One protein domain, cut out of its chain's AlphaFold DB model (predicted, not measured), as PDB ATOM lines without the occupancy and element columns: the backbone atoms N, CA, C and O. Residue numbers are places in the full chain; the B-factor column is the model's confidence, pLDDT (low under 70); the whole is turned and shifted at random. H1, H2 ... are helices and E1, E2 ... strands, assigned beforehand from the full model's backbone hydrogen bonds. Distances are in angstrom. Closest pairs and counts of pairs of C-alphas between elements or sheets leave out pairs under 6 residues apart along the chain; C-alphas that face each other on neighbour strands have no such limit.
ATOM      1  N   LYS A  11     209.353 195.951 184.196       87.75
ATOM      2  CA  LYS A  11     209.258 197.188 183.413       87.75
ATOM      3  C   LYS A  11     209.539 198.369 184.333       87.75
ATOM      4  O   LYS A  11     209.009 198.404 185.439       87.75
ATOM      5  N   VAL A  12     210.353 199.314 183.870       89.25
ATOM      6  CA  VAL A  12     210.623 200.571 184.578       89.25
ATOM      7  C   VAL A  12     210.163 201.724 183.700       89.25
ATOM      8  O   VAL A  12     210.440 201.748 182.502       89.25
ATOM      9  N   ILE A  13     209.411 202.645 184.296       88.31
ATOM     10  CA  ILE A  13     208.922 203.862 183.656       88.31
ATOM     11  C   ILE A  13     209.426 205.019 184.509       88.31
ATOM     12  O   ILE A  13     209.086 205.112 185.686       88.31
ATOM     13  N   VAL A  14     210.247 205.881 183.916       90.31
ATOM     14  CA  VAL A  14     210.769 207.080 184.574       90.31
ATOM     15  C   VAL A  14     210.052 208.283 183.990       90.31
ATOM     16  O   VAL A  14     210.053 208.484 182.777       90.31
ATOM     17  N   ARG A  15     209.423 209.072 184.858       91.44
ATOM     18  CA  ARG A  15     208.763 210.330 184.509       91.44
ATOM     19  C   ARG A  15     209.216 211.415 185.466       91.44
ATOM     20  O   ARG A  15     209.766 211.134 186.529       91.44
ATOM     21  N   ASN A  16     208.966 212.654 185.076       93.69
ATOM     22  CA  ASN A  16     209.098 213.777 185.982       93.69
ATOM     23  C   ASN A  16     208.115 213.630 187.173       93.69
ATOM     24  O   ASN A  16     207.019 213.085 187.025       93.69
ATOM     25  N   ASP A  17     208.517 214.095 188.355       90.00
ATOM     26  CA  ASP A  17     207.794 213.934 189.624       90.00
ATOM     27  C   ASP A  17     206.373 214.516 189.602       90.00
ATOM     28  O   ASP A  17     205.441 213.931 190.162       90.00
ATOM     29  N   SER A  18     206.181 215.627 188.888       93.56
ATOM     30  CA  SER A  18     204.885 216.297 188.765       93.56
ATOM     31  C   SER A  18     203.796 215.405 188.161       93.56
ATOM     32  O   SER A  18     202.629 215.564 188.512       93.56
ATOM     33  N   PHE A  19     204.139 214.419 187.320       96.00
ATOM     34  CA  PHE A  19     203.156 213.476 186.774       96.00
ATOM     35  C   PHE A  19     202.531 212.599 187.857       96.00
ATOM     36  O   PHE A  19     201.350 212.266 187.770       96.00
ATOM     37  N   ALA A  20     203.293 212.242 188.892       94.50
ATOM     38  CA  ALA A  20     202.765 211.489 190.018       94.50
ATOM     39  C   ALA A  20     201.771 212.352 190.819       94.50
ATOM     40  O   ALA A  20     200.682 211.893 191.155       94.50
ATOM     41  N   GLY A  21     202.093 213.632 191.035       94.50
ATOM     42  CA  GLY A  21     201.171 214.601 191.638       94.50
ATOM     43  C   GLY A  21     199.892 214.799 190.816       94.50
ATOM     44  O   GLY A  21     198.794 214.735 191.368       94.50
ATOM     45  N   LEU A  22     200.021 214.954 189.495       96.44
ATOM     46  CA  LEU A  22     198.893 215.039 188.564       96.44
ATOM     47  C   LEU A  22     198.004 213.795 188.653       96.44
ATOM     48  O   LEU A  22     196.800 213.910 188.885       96.44
ATOM     49  N   ARG A  23     198.588 212.597 188.537       94.69
ATOM     50  CA  ARG A  23     197.821 211.344 188.531       94.69
ATOM     51  C   ARG A  23     197.129 211.048 189.862       94.69
ATOM     52  O   ARG A  23     196.059 210.442 189.869       94.69
ATOM     53  N   ALA A  24     197.712 211.494 190.973       92.88
ATOM     54  CA  ALA A  24     197.106 211.386 192.298       92.88
ATOM     55  C   ALA A  24     195.784 212.172 192.413       92.88
ATOM     56  O   ALA A  24     194.889 211.773 193.160       92.88
ATOM     57  N   GLY A  25     195.650 213.282 191.679       91.25
ATOM     58  CA  GLY A  25     194.438 214.101 191.676       91.25
ATOM     59  C   GLY A  25     193.465 213.761 190.553       91.25
ATOM     60  O   GLY A  25     192.268 213.651 190.810       91.25
ATOM     61  N   MET A  26     193.960 213.582 189.326       90.31
ATOM     62  CA  MET A  26     193.096 213.497 188.149       90.31
ATOM     63  C   MET A  26     192.331 212.174 188.085       90.31
ATOM     64  O   MET A  26     192.881 211.104 188.366       90.31
ATOM     65  N   ARG A  27     191.066 212.242 187.664       85.12
ATOM     66  CA  ARG A  27     190.245 211.049 187.372       85.12
ATOM     67  C   ARG A  27     190.191 210.717 185.888       85.12
ATOM     68  O   ARG A  27     190.036 209.558 185.515       85.12
ATOM     69  N   ARG A  28     190.356 211.729 185.041       87.88
ATOM     70  CA  ARG A  28     190.397 211.586 183.584       87.88
ATOM     71  C   ARG A  28     191.767 211.078 183.122       87.88
ATOM     72  O   ARG A  28     192.726 211.028 183.887       87.88
ATOM     73  N   THR A  29     191.853 210.699 181.851       88.62
ATOM     74  CA  THR A  29     193.096 210.235 181.211       88.62
ATOM     75  C   THR A  29     194.036 211.375 180.814       88.62
ATOM     76  O   THR A  29     195.174 211.118 180.439       88.62
ATOM     77  N   PHE A  30     193.565 212.620 180.891       95.44
ATOM     78  CA  PHE A  30     194.292 213.825 180.514       95.44
ATOM     79  C   PHE A  30     193.994 214.951 181.512       95.44
ATOM     80  O   PHE A  30     192.943 214.958 182.161       95.44
ATOM     81  N   GLY A  31     194.915 215.904 181.635       97.69
ATOM     82  CA  GLY A  31     194.826 216.991 182.605       97.69
ATOM     83  C   GLY A  31     196.121 217.789 182.723       97.69
ATOM     84  O   GLY A  31     197.110 217.510 182.041       97.69
ATOM     85  N   VAL A  32     196.105 218.784 183.609       98.31
ATOM     86  CA  VAL A  32     197.242 219.677 183.870       98.31
ATOM     87  C   VAL A  32     197.608 219.586 185.345       98.31
ATOM     88  O   VAL A  32     196.736 219.611 186.208       98.31
ATOM     89  N   GLY A  33     198.894 219.469 185.655       97.75
ATOM     90  CA  GLY A  33     199.407 219.437 187.020       97.75
ATOM     91  C   GLY A  33     200.296 220.636 187.299       97.75
ATOM     92  O   GLY A  33     201.144 220.972 186.479       97.75
ATOM     93  N   ILE A  34     200.143 221.242 188.474       97.31
ATOM     94  CA  ILE A  34     201.110 222.182 189.047       97.31
ATOM     95  C   ILE A  34     201.586 221.595 190.373       97.31
ATOM     96  O   ILE A  34     200.791 221.344 191.280       97.31
ATOM     97  N   ALA A  35     202.886 221.368 190.492       95.50
ATOM     98  CA  ALA A  35     203.545 220.985 191.727       95.50
ATOM     99  C   ALA A  35     204.288 222.203 192.292       95.50
ATOM    100  O   ALA A  35     205.221 222.686 191.660       95.50
ATOM    101  N   ALA A  36     203.890 222.700 193.464       94.56
ATOM    102  CA  ALA A  36     204.529 223.823 194.147       94.56
ATOM    103  C   ALA A  36     204.956 223.415 195.569       94.56
ATOM    104  O   ALA A  36     204.147 223.318 196.497       94.56
ATOM    105  N   GLY A  37     206.251 223.143 195.718       92.00
ATOM    106  CA  GLY A  37     206.929 222.833 196.977       92.00
ATOM    107  C   GLY A  37     208.007 223.876 197.242       92.00
ATOM    108  O   GLY A  37     207.710 225.064 197.260       92.00
ATOM    109  N   THR A  38     209.269 223.465 197.394       91.75
ATOM    110  CA  THR A  38     210.412 224.400 197.448       91.75
ATOM    111  C   THR A  38     210.499 225.268 196.190       91.75
ATOM    112  O   THR A  38     210.694 226.477 196.290       91.75
ATOM    113  N   GLY A  39     210.311 224.650 195.024       91.62
ATOM    114  CA  GLY A  39     210.145 225.318 193.734       91.62
ATOM    115  C   GLY A  39     208.841 224.892 193.067       91.62
ATOM    116  O   GLY A  39     207.974 224.297 193.715       91.62
ATOM    117  N   THR A  40     208.729 225.164 191.770       93.62
ATOM    118  CA  THR A  40     207.532 224.866 190.977       93.62
ATOM    119  C   THR A  40     207.847 223.945 189.812       93.62
ATOM    120  O   THR A  40     208.923 224.013 189.231       93.62
ATOM    121  N   ASN A  41     206.889 223.108 189.444       95.31
ATOM    122  CA  ASN A  41     206.910 222.305 188.239       95.31
ATOM    123  C   ASN A  41     205.491 222.201 187.666       95.31
ATOM    124  O   ASN A  41     204.515 222.217 188.410       95.31
ATOM    125  N   THR A  42     205.372 222.107 186.352       96.75
ATOM    126  CA  THR A  42     204.111 222.012 185.617       96.75
ATOM    127  C   THR A  42     204.170 220.818 184.694       96.75
ATOM    128  O   THR A  42     205.178 220.633 184.018       96.75
ATOM    129  N   CYS A  43     203.096 220.045 184.602       97.56
ATOM    130  CA  CYS A  43     202.978 218.984 183.614       97.56
ATOM    131  C   CYS A  43     201.610 218.937 182.953       97.56
ATOM    132  O   CYS A  43     200.629 219.488 183.448       97.56
ATOM    133  N   VAL A  44     201.567 218.272 181.806       98.06
ATOM    134  CA  VAL A  44     200.367 218.050 181.011       98.06
ATOM    135  C   VAL A  44     200.390 216.626 180.495       98.06
ATOM    136  O   VAL A  44     201.424 216.156 180.014       98.06
ATOM    137  N   ILE A  45     199.236 215.973 180.566       97.56
ATOM    138  CA  ILE A  45     198.893 214.846 179.704       97.56
ATOM    139  C   ILE A  45     197.760 215.356 178.819       97.56
ATOM    140  O   ILE A  45     196.713 215.738 179.341       97.56
ATOM    141  N   ALA A  46     197.987 215.433 177.513       97.44
ATOM    142  CA  ALA A  46     197.011 215.914 176.543       97.44
ATOM    143  C   ALA A  46     196.026 214.795 176.138       97.44
ATOM    144  O   ALA A  46     196.314 213.615 176.355       97.44
ATOM    145  N   PRO A  47     194.865 215.120 175.532       96.50
ATOM    146  CA  PRO A  47     193.876 214.114 175.127       96.50
ATOM    147  C   PRO A  47     194.396 213.054 174.147       96.50
ATOM    148  O   PRO A  47     193.881 211.939 174.118       96.50
ATOM    149  N   ASP A  48     195.412 213.390 173.351       95.06
ATOM    150  CA  ASP A  48     196.081 212.479 172.416       95.06
ATOM    151  C   ASP A  48     197.210 211.657 173.068       95.06
ATOM    152  O   ASP A  48     197.888 210.882 172.392       95.06
ATOM    153  N   GLY A  49     197.410 211.808 174.380       93.94
ATOM    154  CA  GLY A  49     198.434 211.119 175.157       93.94
ATOM    155  C   GLY A  49     199.808 211.790 175.133       93.94
ATOM    156  O   GLY A  49     200.737 211.243 175.726       93.94
ATOM    157  N   GLN A  50     199.971 212.952 174.486       96.38
ATOM    158  CA  GLN A  50     201.230 213.692 174.568       96.38
ATOM    159  C   GLN A  50     201.494 214.161 176.000       96.38
ATOM    160  O   GLN A  50     200.616 214.696 176.677       96.38
ATOM    161  N   GLU A  51     202.738 213.994 176.439       96.38
ATOM    162  CA  GLU A  51     203.191 214.389 177.768       96.38
ATOM    163  C   GLU A  51     204.163 215.560 177.672       96.38
ATOM    164  O   GLU A  51     205.043 215.602 176.808       96.38
ATOM    165  N   TRP A  52     204.035 216.511 178.591       96.62
ATOM    166  CA  TRP A  52     204.945 217.645 178.693       96.62
ATOM    167  C   TRP A  52     205.157 218.028 180.147       96.62
ATOM    168  O   TRP A  52     204.217 217.992 180.932       96.62
ATOM    169  N   ALA A  53     206.386 218.394 180.503       95.38
ATOM    170  CA  ALA A  53     206.722 218.937 181.811       95.38
ATOM    171  C   ALA A  53     207.663 220.137 181.661       95.38
ATOM    172  O   ALA A  53     208.542 220.135 180.795       95.38
ATOM    173  N   PHE A  54     207.475 221.165 182.486       93.19
ATOM    174  CA  PHE A  54     208.200 222.432 182.414       93.19
ATOM    175  C   PHE A  54     208.188 223.183 183.755       93.19
ATOM    176  O   PHE A  54     207.369 222.913 184.622       93.19
ATOM    177  N   GLY A  55     209.084 224.155 183.934       84.44
ATOM    178  CA  GLY A  55     209.093 225.054 185.100       84.44
ATOM    179  C   GLY A  55     210.014 224.626 186.248       84.44
ATOM    180  O   GLY A  55     210.452 225.485 187.006       84.44
ATOM    181  N   TYR A  56     210.436 223.356 186.298       78.31
ATOM    182  CA  TYR A  56     211.293 222.776 187.351       78.31
ATOM    183  C   TYR A  56     212.687 223.418 187.530       78.31
ATOM    184  O   TYR A  56     213.371 223.113 188.505       78.31
ATOM    185  N   TYR A  57     213.086 224.349 186.653       76.88
ATOM    186  CA  TYR A  57     214.308 225.164 186.770       76.88
ATOM    187  C   TYR A  57     214.101 226.657 186.474       76.88
ATOM    188  O   TYR A  57     215.071 227.395 186.323       76.88
ATOM    189  N   VAL A 151     197.859 228.292 182.331       98.50
ATOM    190  CA  VAL A 151     197.352 228.955 181.120       98.50
ATOM    191  C   VAL A 151     198.225 228.646 179.903       98.50
ATOM    192  O   VAL A 151     197.698 228.340 178.831       98.50
ATOM    193  N   ALA A 152     199.550 228.695 180.052       97.69
ATOM    194  CA  ALA A 152     200.484 228.372 178.979       97.69
ATOM    195  C   ALA A 152     200.357 226.906 178.542       97.69
ATOM    196  O   ALA A 152     200.286 226.631 177.343       97.69
ATOM    197  N   ALA A 153     200.264 225.982 179.503       97.75
ATOM    198  CA  ALA A 153     200.007 224.565 179.266       97.75
ATOM    199  C   ALA A 153     198.693 224.339 178.497       97.75
ATOM    200  O   ALA A 153     198.690 223.700 177.447       97.75
ATOM    201  N   ILE A 154     197.592 224.917 178.982       98.56
ATOM    202  CA  ILE A 154     196.254 224.765 178.394       98.56
ATOM    203  C   ILE A 154     196.236 225.241 176.940       98.56
ATOM    204  O   ILE A 154     195.757 224.516 176.068       98.56
ATOM    205  N   ARG A 155     196.805 226.422 176.661       98.44
ATOM    206  CA  ARG A 155     196.888 226.972 175.297       98.44
ATOM    207  C   ARG A 155     197.748 226.123 174.378       98.44
ATOM    208  O   ARG A 155     197.389 225.896 173.226       98.44
ATOM    209  N   ARG A 156     198.892 225.658 174.883       97.88
ATOM    210  CA  ARG A 156     199.848 224.855 174.114       97.88
ATOM    211  C   ARG A 156     199.222 223.566 173.582       97.88
ATOM    212  O   ARG A 156     199.584 223.143 172.490       97.88
ATOM    213  N   PHE A 157     198.311 222.967 174.346       98.25
ATOM    214  CA  PHE A 157     197.648 221.706 174.003       98.25
ATOM    215  C   PHE A 157     196.185 221.877 173.570       98.25
ATOM    216  O   PHE A 157     195.469 220.886 173.447       98.25
ATOM    217  N   HIS A 158     195.743 223.114 173.313       98.00
ATOM    218  CA  HIS A 158     194.397 223.441 172.829       98.00
ATOM    219  C   HIS A 158     193.260 222.889 173.710       98.00
ATOM    220  O   HIS A 158     192.262 222.352 173.221       98.00
ATOM    221  N   MET A 159     193.428 222.983 175.033       98.06
ATOM    222  CA  MET A 159     192.516 222.396 176.019       98.06
ATOM    223  C   MET A 159     191.462 223.385 176.550       98.06
ATOM    224  O   MET A 159     190.691 223.033 177.433       98.06
ATOM    225  N   GLU A 160     191.381 224.613 176.033       98.38
ATOM    226  CA  GLU A 160     190.571 225.711 176.592       98.38
ATOM    227  C   GLU A 160     189.076 225.388 176.719       98.38
ATOM    228  O   GLU A 160     188.389 225.911 177.594       98.38
ATOM    229  N   ARG A 161     188.555 224.545 175.822       97.75
ATOM    230  CA  ARG A 161     187.131 224.173 175.760       97.75
ATOM    231  C   ARG A 161     186.834 222.806 176.372       97.75
ATOM    232  O   ARG A 161     185.721 222.311 176.226       97.75
ATOM    233  N   LEU A 162     187.831 222.172 176.981       97.44
ATOM    234  CA  LEU A 162     187.703 220.835 177.538       97.44
ATOM    235  C   LEU A 162     187.375 220.895 179.028       97.44
ATOM    236  O   LEU A 162     187.779 221.809 179.744       97.44
ATOM    237  N   GLU A 163     186.679 219.866 179.493       97.44
ATOM    238  CA  GLU A 163     186.471 219.607 180.911       97.44
ATOM    239  C   GLU A 163     187.561 218.647 181.404       97.44
ATOM    240  O   GLU A 163     187.644 217.499 180.955       97.44
ATOM    241  N   PHE A 164     188.422 219.123 182.303       97.12
ATOM    242  CA  PHE A 164     189.517 218.345 182.884       97.12
ATOM    243  C   PHE A 164     189.943 218.886 184.248       97.12
ATOM    244  O   PHE A 164     189.539 219.975 184.660       97.12
ATOM    245  N   ASP A 165     190.782 218.112 184.931       97.69
ATOM    246  CA  ASP A 165     191.311 218.459 186.244       97.69
ATOM    247  C   ASP A 165     192.628 219.246 186.106       97.69
ATOM    248  O   ASP A 165     193.584 218.784 185.470       97.69
ATOM    249  N   LEU A 166     192.685 220.424 186.732       98.38
ATOM    250  CA  LEU A 166     193.924 221.120 187.068       98.38
ATOM    251  C   LEU A 166     194.310 220.735 188.498       98.38
ATOM    252  O   LEU A 166     193.711 221.207 189.466       98.38
ATOM    253  N   VAL A 167     195.308 219.867 188.627       98.12
ATOM    254  CA  VAL A 167     195.728 219.301 189.909       98.12
ATOM    255  C   VAL A 167     196.849 220.135 190.517       98.12
ATOM    256  O   VAL A 167     197.961 220.191 189.994       98.12
ATOM    257  N   LEU A 168     196.563 220.752 191.659       97.31
ATOM    258  CA  LEU A 168     197.489 221.567 192.437       97.31
ATOM    259  C   LEU A 168     198.058 220.740 193.598       97.31
ATOM    260  O   LEU A 168     197.353 220.404 194.550       97.31
ATOM    261  N   SER A 169     199.337 220.384 193.512       94.69
ATOM    262  CA  SER A 169     200.031 219.490 194.448       94.69
ATOM    263  C   SER A 169     201.272 220.146 195.059       94.69
ATOM    264  O   SER A 169     201.859 221.050 194.478       94.69
ATOM    265  N   GLY A 170     201.692 219.711 196.248       92.00
ATOM    266  CA  GLY A 170     202.847 220.285 196.949       92.00
ATOM    267  C   GLY A 170     202.477 221.143 198.161       92.00
ATOM    268  O   GLY A 170     201.309 221.437 198.422       92.00
ATOM    269  N   SER A 171     203.486 221.472 198.969       91.69
ATOM    270  CA  SER A 171     203.303 222.076 200.294       91.69
ATOM    271  C   SER A 171     202.799 223.518 200.258       91.69
ATOM    272  O   SER A 171     202.135 223.928 201.205       91.69
ATOM    273  N   VAL A 172     203.033 224.269 199.179       95.44
ATOM    274  CA  VAL A 172     202.566 225.662 199.063       95.44
ATOM    275  C   VAL A 172     201.037 225.735 199.073       95.44
ATOM    276  O   VAL A 172     200.461 226.594 199.733       95.44
ATOM    277  N   PHE A 173     200.354 224.765 198.459       95.69
ATOM    278  CA  PHE A 173     198.885 224.676 198.461       95.69
ATOM    279  C   PHE A 173     198.284 224.214 199.804       95.69
ATOM    280  O   PHE A 173     197.069 224.008 199.909       95.69
ATOM    281  N   LYS A 174     199.122 224.011 200.830       91.94
ATOM    282  CA  LYS A 174     198.711 223.801 202.227       91.94
ATOM    283  C   LYS A 174     198.720 225.108 203.036       91.94
ATOM    284  O   LYS A 174     198.352 225.071 204.206       91.94
ATOM    285  N   GLY A 175     199.137 226.228 202.433       92.12
ATOM    286  CA  GLY A 175     199.105 227.554 203.048       92.12
ATOM    287  C   GLY A 175     197.709 227.940 203.547       92.12
ATOM    288  O   GLY A 175     196.692 227.478 203.025       92.12
ATOM    289  N   LYS A 176     197.667 228.763 204.598       95.31
ATOM    290  CA  LYS A 176     196.427 229.223 205.233       95.31
ATOM    291  C   LYS A 176     195.646 230.148 204.291       95.31
ATOM    292  O   LYS A 176     196.224 230.994 203.616       95.31
ATOM    293  N   GLY A 177     194.319 230.015 204.302       95.06
ATOM    294  CA  GLY A 177     193.404 230.870 203.543       95.06
ATOM    295  C   GLY A 177     193.164 230.439 202.088       95.06
ATOM    296  O   GLY A 177     193.885 229.601 201.552       95.06
ATOM    297  N   PRO A 178     192.127 230.999 201.436       97.12
ATOM    298  CA  PRO A 178     191.744 230.614 200.077       97.12
ATOM    299  C   PRO A 178     192.485 231.404 198.983       97.12
ATOM    300  O   PRO A 178     192.505 230.975 197.834       97.12
ATOM    301  N   LEU A 179     193.138 232.520 199.335       98.38
ATOM    302  CA  LEU A 179     193.635 233.547 198.407       98.38
ATOM    303  C   LEU A 179     194.461 233.001 197.233       98.38
ATOM    304  O   LEU A 179     194.233 233.390 196.088       98.38
ATOM    305  N   LEU A 180     195.390 232.078 197.494       98.50
ATOM    306  CA  LEU A 180     196.206 231.460 196.446       98.50
ATOM    307  C   LEU A 180     195.355 230.651 195.461       98.50
ATOM    308  O   LEU A 180     195.490 230.800 194.248       98.50
ATOM    309  N   MET A 181     194.491 229.785 195.995       97.94
ATOM    310  CA  MET A 181     193.644 228.893 195.206       97.94
ATOM    311  C   MET A 181     192.629 229.694 194.391       97.94
ATOM    312  O   MET A 181     192.466 229.433 193.201       97.94
ATOM    313  N   ASP A 182     192.016 230.703 195.009       98.38
ATOM    314  CA  ASP A 182     191.055 231.592 194.360       98.38
ATOM    315  C   ASP A 182     191.715 232.396 193.238       98.38
ATOM    316  O   ASP A 182     191.159 232.492 192.147       98.38
ATOM    317  N   THR A 183     192.928 232.916 193.461       98.75
ATOM    318  CA  THR A 183     193.683 233.643 192.427       98.75
ATOM    319  C   THR A 183     193.958 232.750 191.218       98.75
ATOM    320  O   THR A 183     193.714 233.155 190.079       98.75
ATOM    321  N   ILE A 184     194.412 231.512 191.453       98.75
ATOM    322  CA  ILE A 184     194.676 230.551 190.376       98.75
ATOM    323  C   ILE A 184     193.387 230.213 189.629       98.75
ATOM    324  O   ILE A 184     193.348 230.313 188.402       98.75
ATOM    325  N   ALA A 185     192.327 229.850 190.356       98.62
ATOM    326  CA  ALA A 185     191.046 229.482 189.767       98.62
ATOM    327  C   ALA A 185     190.462 230.621 188.926       98.62
ATOM    328  O   ALA A 185     190.117 230.407 187.768       98.62
ATOM    329  N   GLN A 186     190.453 231.851 189.446       98.56
ATOM    330  CA  GLN A 186     189.956 233.017 188.716       98.56
ATOM    331  C   GLN A 186     190.701 233.253 187.399       98.56
ATOM    332  O   GLN A 186     190.069 233.558 186.388       98.56
ATOM    333  N   ILE A 187     192.032 233.142 187.385       98.75
ATOM    334  CA  ILE A 187     192.827 233.361 186.168       98.75
ATOM    335  C   ILE A 187     192.595 232.230 185.166       98.75
ATOM    336  O   ILE A 187     192.369 232.496 183.984       98.75
ATOM    337  N   VAL A 188     192.601 230.979 185.630       98.75
ATOM    338  CA  VAL A 188     192.397 229.804 184.775       98.75
ATOM    339  C   VAL A 188     190.991 229.799 184.178       98.75
ATOM    340  O   VAL A 188     190.852 229.619 182.971       98.75
ATOM    341  N   HIS A 189     189.953 230.083 184.967       98.69
ATOM    342  CA  HIS A 189     188.561 230.077 184.503       98.69
ATOM    343  C   HIS A 189     188.239 231.178 183.494       98.69
ATOM    344  O   HIS A 189     187.329 231.000 182.689       98.69
ATOM    345  N   ARG A 190     189.000 232.281 183.456       98.31
ATOM    346  CA  ARG A 190     188.881 233.275 182.368       98.31
ATOM    347  C   ARG A 190     189.272 232.699 181.007       98.31
ATOM    348  O   ARG A 190     188.752 233.153 179.994       98.31
ATOM    349  N   LEU A 191     190.201 231.742 180.979       98.44
ATOM    350  CA  LEU A 191     190.633 231.065 179.757       98.44
ATOM    351  C   LEU A 191     189.815 229.797 179.486       98.44
ATOM    352  O   LEU A 191     189.397 229.576 178.353       98.44
ATOM    353  N   ALA A 192     189.638 228.964 180.510       98.19
ATOM    354  CA  ALA A 192     189.066 227.627 180.423       98.19
ATOM    355  C   ALA A 192     188.015 227.428 181.536       98.19
ATOM    356  O   ALA A 192     188.339 226.938 182.623       98.19
ATOM    357  N   PRO A 193     186.751 227.836 181.303       97.94
ATOM    358  CA  PRO A 193     185.716 227.894 182.343       97.94
ATOM    359  C   PRO A 193     185.291 226.534 182.915       97.94
ATOM    360  O   PRO A 193     184.748 226.478 184.012       97.94
ATOM    361  N   SER A 194     185.516 225.444 182.175       97.50
ATOM    362  CA  SER A 194     185.111 224.079 182.552       97.50
ATOM    363  C   SER A 194     186.194 223.298 183.308       97.50
ATOM    364  O   SER A 194     186.042 222.100 183.531       97.50
ATOM    365  N   VAL A 195     187.305 223.943 183.676       97.81
ATOM    366  CA  VAL A 195     188.406 223.294 184.398       97.81
ATOM    367  C   VAL A 195     188.070 223.132 185.874       97.81
ATOM    368  O   VAL A 195     187.709 224.095 186.554       97.81
ATOM    369  N   HIS A 196     188.282 221.933 186.409       97.62
ATOM    370  CA  HIS A 196     188.189 221.674 187.840       97.62
ATOM    371  C   HIS A 196     189.545 221.903 188.500       97.62
ATOM    372  O   HIS A 196     190.473 221.112 188.342       97.62
ATOM    373  N   VAL A 197     189.670 222.992 189.255       98.00
ATOM    374  CA  VAL A 197     190.886 223.283 190.023       98.00
ATOM    375  C   VAL A 197     190.816 222.537 191.349       98.00
ATOM    376  O   VAL A 197     190.010 222.876 192.215       98.00
ATOM    377  N   ILE A 198     191.640 221.503 191.504       96.81
ATOM    378  CA  ILE A 198     191.558 220.573 192.635       96.81
ATOM    379  C   ILE A 198     192.909 220.366 193.309       96.81
ATOM    380  O   ILE A 198     193.966 220.552 192.712       96.81
ATOM    381  N   ARG A 199     192.873 219.918 194.565       94.88
ATOM    382  CA  ARG A 199     194.039 219.353 195.257       94.88
ATOM    383  C   ARG A 199     193.890 217.834 195.327       94.88
ATOM    384  O   ARG A 199     192.770 217.360 195.543       94.88
ATOM    385  N   PRO A 200     194.981 217.066 195.177       91.81
ATOM    386  CA  PRO A 200     194.915 215.624 195.333       91.81
ATOM    387  C   PRO A 200     194.560 215.267 196.784       91.81
ATOM    388  O   PRO A 200     195.027 215.906 197.729       91.81
ATOM    389  N   GLN A 201     193.726 214.241 196.956       86.44
ATOM    390  CA  GLN A 201     193.353 213.712 198.277       86.44
ATOM    391  C   GLN A 201     194.337 212.649 198.783       86.44
ATOM    392  O   GLN A 201     194.344 212.317 199.967       86.44
ATOM    393  N   VAL A 202     195.182 212.141 197.886       88.12
ATOM    394  CA  VAL A 202     196.193 211.118 198.151       88.12
ATOM    395  C   VAL A 202     197.584 211.649 197.826       88.12
ATOM    396  O   VAL A 202     197.741 212.613 197.075       88.12
ATOM    397  N   GLU A 203     198.601 211.020 198.402       88.75
ATOM    398  CA  GLU A 203     199.992 211.421 198.202       88.75
ATOM    399  C   GLU A 203     200.492 211.074 196.783       88.75
ATOM    400  O   GLU A 203     200.034 210.090 196.191       88.75
ATOM    401  N   PRO A 204     201.476 211.810 196.226       90.50
ATOM    402  CA  PRO A 204     202.025 211.545 194.891       90.50
ATOM    403  C   PRO A 204     202.520 210.107 194.687       90.50
ATOM    404  O   PRO A 204     202.447 209.584 193.578       90.50
ATOM    405  N   ALA A 205     202.967 209.426 195.748       90.88
ATOM    406  CA  ALA A 205     203.346 208.015 195.686       90.88
ATOM    407  C   ALA A 205     202.199 207.113 195.186       90.88
ATOM    408  O   ALA A 205     202.437 206.191 194.407       90.88
ATOM    409  N   VAL A 206     200.949 207.414 195.561       91.38
ATOM    410  CA  VAL A 206     199.761 206.728 195.029       91.38
ATOM    411  C   VAL A 206     199.606 207.023 193.539       91.38
ATOM    412  O   VAL A 206     199.387 206.111 192.747       91.38
ATOM    413  N   GLY A 207     199.817 208.274 193.128       92.81
ATOM    414  CA  GLY A 207     199.867 208.661 191.719       92.81
ATOM    415  C   GLY A 207     200.892 207.871 190.903       92.81
ATOM    416  O   GLY A 207     200.589 207.458 189.789       92.81
ATOM    417  N   ALA A 208     202.069 207.579 191.458       93.00
ATOM    418  CA  ALA A 208     203.076 206.752 190.790       93.00
ATOM    419  C   ALA A 208     202.611 205.296 190.585       93.00
ATOM    420  O   ALA A 208     202.852 204.718 189.524       93.00
ATOM    421  N   VAL A 209     201.901 204.717 191.560       92.31
ATOM    422  CA  VAL A 209     201.279 203.387 191.418       92.31
ATOM    423  C   VAL A 209     200.223 203.405 190.311       92.31
ATOM    424  O   VAL A 209     200.196 202.515 189.465       92.31
ATOM    425  N   LEU A 210     199.391 204.443 190.270       92.19
ATOM    426  CA  LEU A 210     198.360 204.620 189.246       92.19
ATOM    427  C   LEU A 210     198.961 204.775 187.843       92.19
ATOM    428  O   LEU A 210     198.509 204.115 186.911       92.19
ATOM    429  N   LEU A 211     200.047 205.539 187.707       92.38
ATOM    430  CA  LEU A 211     200.805 205.638 186.456       92.38
ATOM    431  C   LEU A 211     201.393 204.291 186.018       92.38
ATOM    432  O   LEU A 211     201.518 204.032 184.820       92.38
ATOM    433  N   ALA A 212     201.760 203.417 186.960       92.25
ATOM    434  CA  ALA A 212     202.215 202.072 186.629       92.25
ATOM    435  C   ALA A 212     201.073 201.216 186.051       92.25
ATOM    436  O   ALA A 212     201.307 200.492 185.083       92.25
ATOM    437  N   TYR A 213     199.847 201.333 186.580       91.75
ATOM    438  CA  TYR A 213     198.662 200.700 185.986       91.75
ATOM    439  C   TYR A 213     198.389 201.233 184.575       91.75
ATOM    440  O   TYR A 213     198.258 200.431 183.646       91.75
ATOM    441  N   ASP A 214     198.414 202.556 184.392       90.44
ATOM    442  CA  ASP A 214     198.228 203.180 183.075       90.44
ATOM    443  C   ASP A 214     199.292 202.683 182.079       90.44
ATOM    444  O   ASP A 214     198.987 202.281 180.956       90.44
ATOM    445  N   GLY A 215     200.556 202.609 182.512       89.19
ATOM    446  CA  GLY A 215     201.673 202.111 181.709       89.19
ATOM    447  C   GLY A 215     201.624 200.611 181.389       89.19
ATOM    448  O   GLY A 215     202.367 200.153 180.511       89.19
ATOM    449  N   LEU A 216     200.783 199.841 182.082       90.75
ATOM    450  CA  LEU A 216     200.467 198.443 181.779       90.75
ATOM    451  C   LEU A 216     199.187 198.298 180.936       90.75
ATOM    452  O   LEU A 216     198.852 197.179 180.554       90.75
ATOM    453  N   GLY A 217     198.488 199.398 180.634       89.62
ATOM    454  CA  GLY A 217     197.194 199.372 179.950       89.62
ATOM    455  C   GLY A 217     196.078 198.772 180.808       89.62
ATOM    456  O   GLY A 217     195.093 198.267 180.272       89.62
ATOM    457  N   LEU A 218     196.244 198.777 182.134       89.69
ATOM    458  CA  LEU A 218     195.260 198.246 183.066       89.69
ATOM    459  C   LEU A 218     194.298 199.366 183.483       89.69
ATOM    460  O   LEU A 218     194.760 200.413 183.940       89.69
ATOM    461  N   PRO A 219     192.974 199.168 183.359       86.88
ATOM    462  CA  PRO A 219     192.013 200.178 183.768       86.88
ATOM    463  C   PRO A 219     192.079 200.384 185.284       86.88
ATOM    464  O   PRO A 219     192.049 199.423 186.055       86.88
ATOM    465  N   VAL A 220     192.123 201.644 185.707       87.19
ATOM    466  CA  VAL A 220     191.992 202.018 187.116       87.19
ATOM    467  C   VAL A 220     190.522 202.308 187.404       87.19
ATOM    468  O   VAL A 220     189.925 203.181 186.781       87.19
ATOM    469  N   THR A 221     189.939 201.576 188.351       88.44
ATOM    470  CA  THR A 221     188.548 201.774 188.796       88.44
ATOM    471  C   THR A 221     188.479 202.666 190.037       88.44
ATOM    472  O   THR A 221     189.453 202.748 190.788       88.44
ATOM    473  N   GLU A 222     187.323 203.276 190.320       85.50
ATOM    474  CA  GLU A 222     187.122 204.028 191.575       85.50
ATOM    475  C   GLU A 222     187.362 203.154 192.816       85.50
ATOM    476  O   GLU A 222     188.007 203.589 193.761       85.50
ATOM    477  N   ALA A 223     186.984 201.871 192.783       88.12
ATOM    478  CA  ALA A 223     187.265 200.946 193.884       88.12
ATOM    479  C   ALA A 223     188.775 200.756 194.136       88.12
ATOM    480  O   ALA A 223     189.203 200.600 195.280       88.12
ATOM    481  N   MET A 224     189.603 200.782 193.082       87.75
ATOM    482  CA  MET A 224     191.062 200.750 193.233       87.75
ATOM    483  C   MET A 224     191.587 202.048 193.846       87.75
ATOM    484  O   MET A 224     192.479 201.993 194.692       87.75
ATOM    485  N   TYR A 225     191.025 203.195 193.453       84.88
ATOM    486  CA  TYR A 225     191.335 204.487 194.064       84.88
ATOM    487  C   TYR A 225     191.009 204.509 195.553       84.88
ATOM    488  O   TYR A 225     191.876 204.856 196.352       84.88
TER     489      TYR A 225
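AT A GLANCE: This is residues 11 to 57 and 151 to 225 of the 259 residues of the protein "BcrAD_BadFG domain-containing protein" of Anaerolineae bacterium (UniProt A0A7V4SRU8). A twisted five-stranded sheet makes the middle, with H1 crossing one face, H5 packed on the far side of H1, and H2 and H4 over parts of the other face: three layers, helices on both faces of a sheet. H3 sits at one end of the strands, and H6 lies away from the sheet at the end of the last link. The printed part has 122 residues, with named elements in the order H1 E1 E2 E3 H2 E4 H3 H4 E5 H5 H6, six helices and five strands, class mixed. The sheet runs E3 E2 E1 E4 E5 and is mixed parallel and antiparallel. The whole is compact, with a radius of gyration of the C-alphas of 13.8 A and spans of 41 by 33 by 30 A.

HOW THE PARTS SIT: Find H1 at residues 17 to 25, then E1, 31 to 36, E2, 40 to 45, and E3, 51 to 54: a meander, each strand the antiparallel neighbour of the one before. The hairpin E1 and E2 has N 33 and O 43 at 2.8 A; the hairpin E2 and E3 has N 44 and O 52 at 2.8 A. H1 is on the sheet at a height of 7.3 A, its closest C-alphas to E1 being Leu 22 and Gly 33, 4.7 A apart. Past the cut, H2, 151 to 156, is on the opposite face, over E2, at a height of 9.3 A. E4, 165 to 169, is parallel to E1, with N 34 and O 167 at 2.9 A. H3, 171 to 174, only grazes the sheet. H4, 179 to 191, leads to E5, 196 to 198, parallel to E4, with N 198 and O 166 at 2.9 A; E4, H3 H4, E5 is a strand-helix-strand unit, parallel neighbours joined through helices, with a right-handed crossover. H4 is on the sheet; its closest C-alphas to E5 are Ala 185 and Val 197, 6.2 A. H5, 204 to 215, touches H1 at Ala 24 and Gly 207, closest C-alphas 3.9 A, about perpendicular at 88 degrees. H6, 222 to 225, is apart from H5. H1, H2 and H5 have every O i to N i+4 pair within hydrogen-bond range, H4 has 8 of 9, and H3 and H6 are too short for one.

IN THESE COORDINATES: Start at C-alpha 17, (207.794, 213.934, 189.624), where H1 begins its 13.5 A. E1 spans 16.6 A, E2 17.4 A, E4 12.0 A and H5 16.2 A. H4 spans 19.1 A from (193.635, 233.547, 198.407). H6 ends at C-alpha 225, (191.335, 204.487, 194.064).

THE WHOLE: The C-alphas farthest apart, Lys 11 and Gly 177, are 42.3 A apart. Residues 58 to 150 are not printed; C-alphas 57 and 151 are 18.3 A apart across this cut. Of the links printed whole, none is long. No printed residue is under 70 in pLDDT.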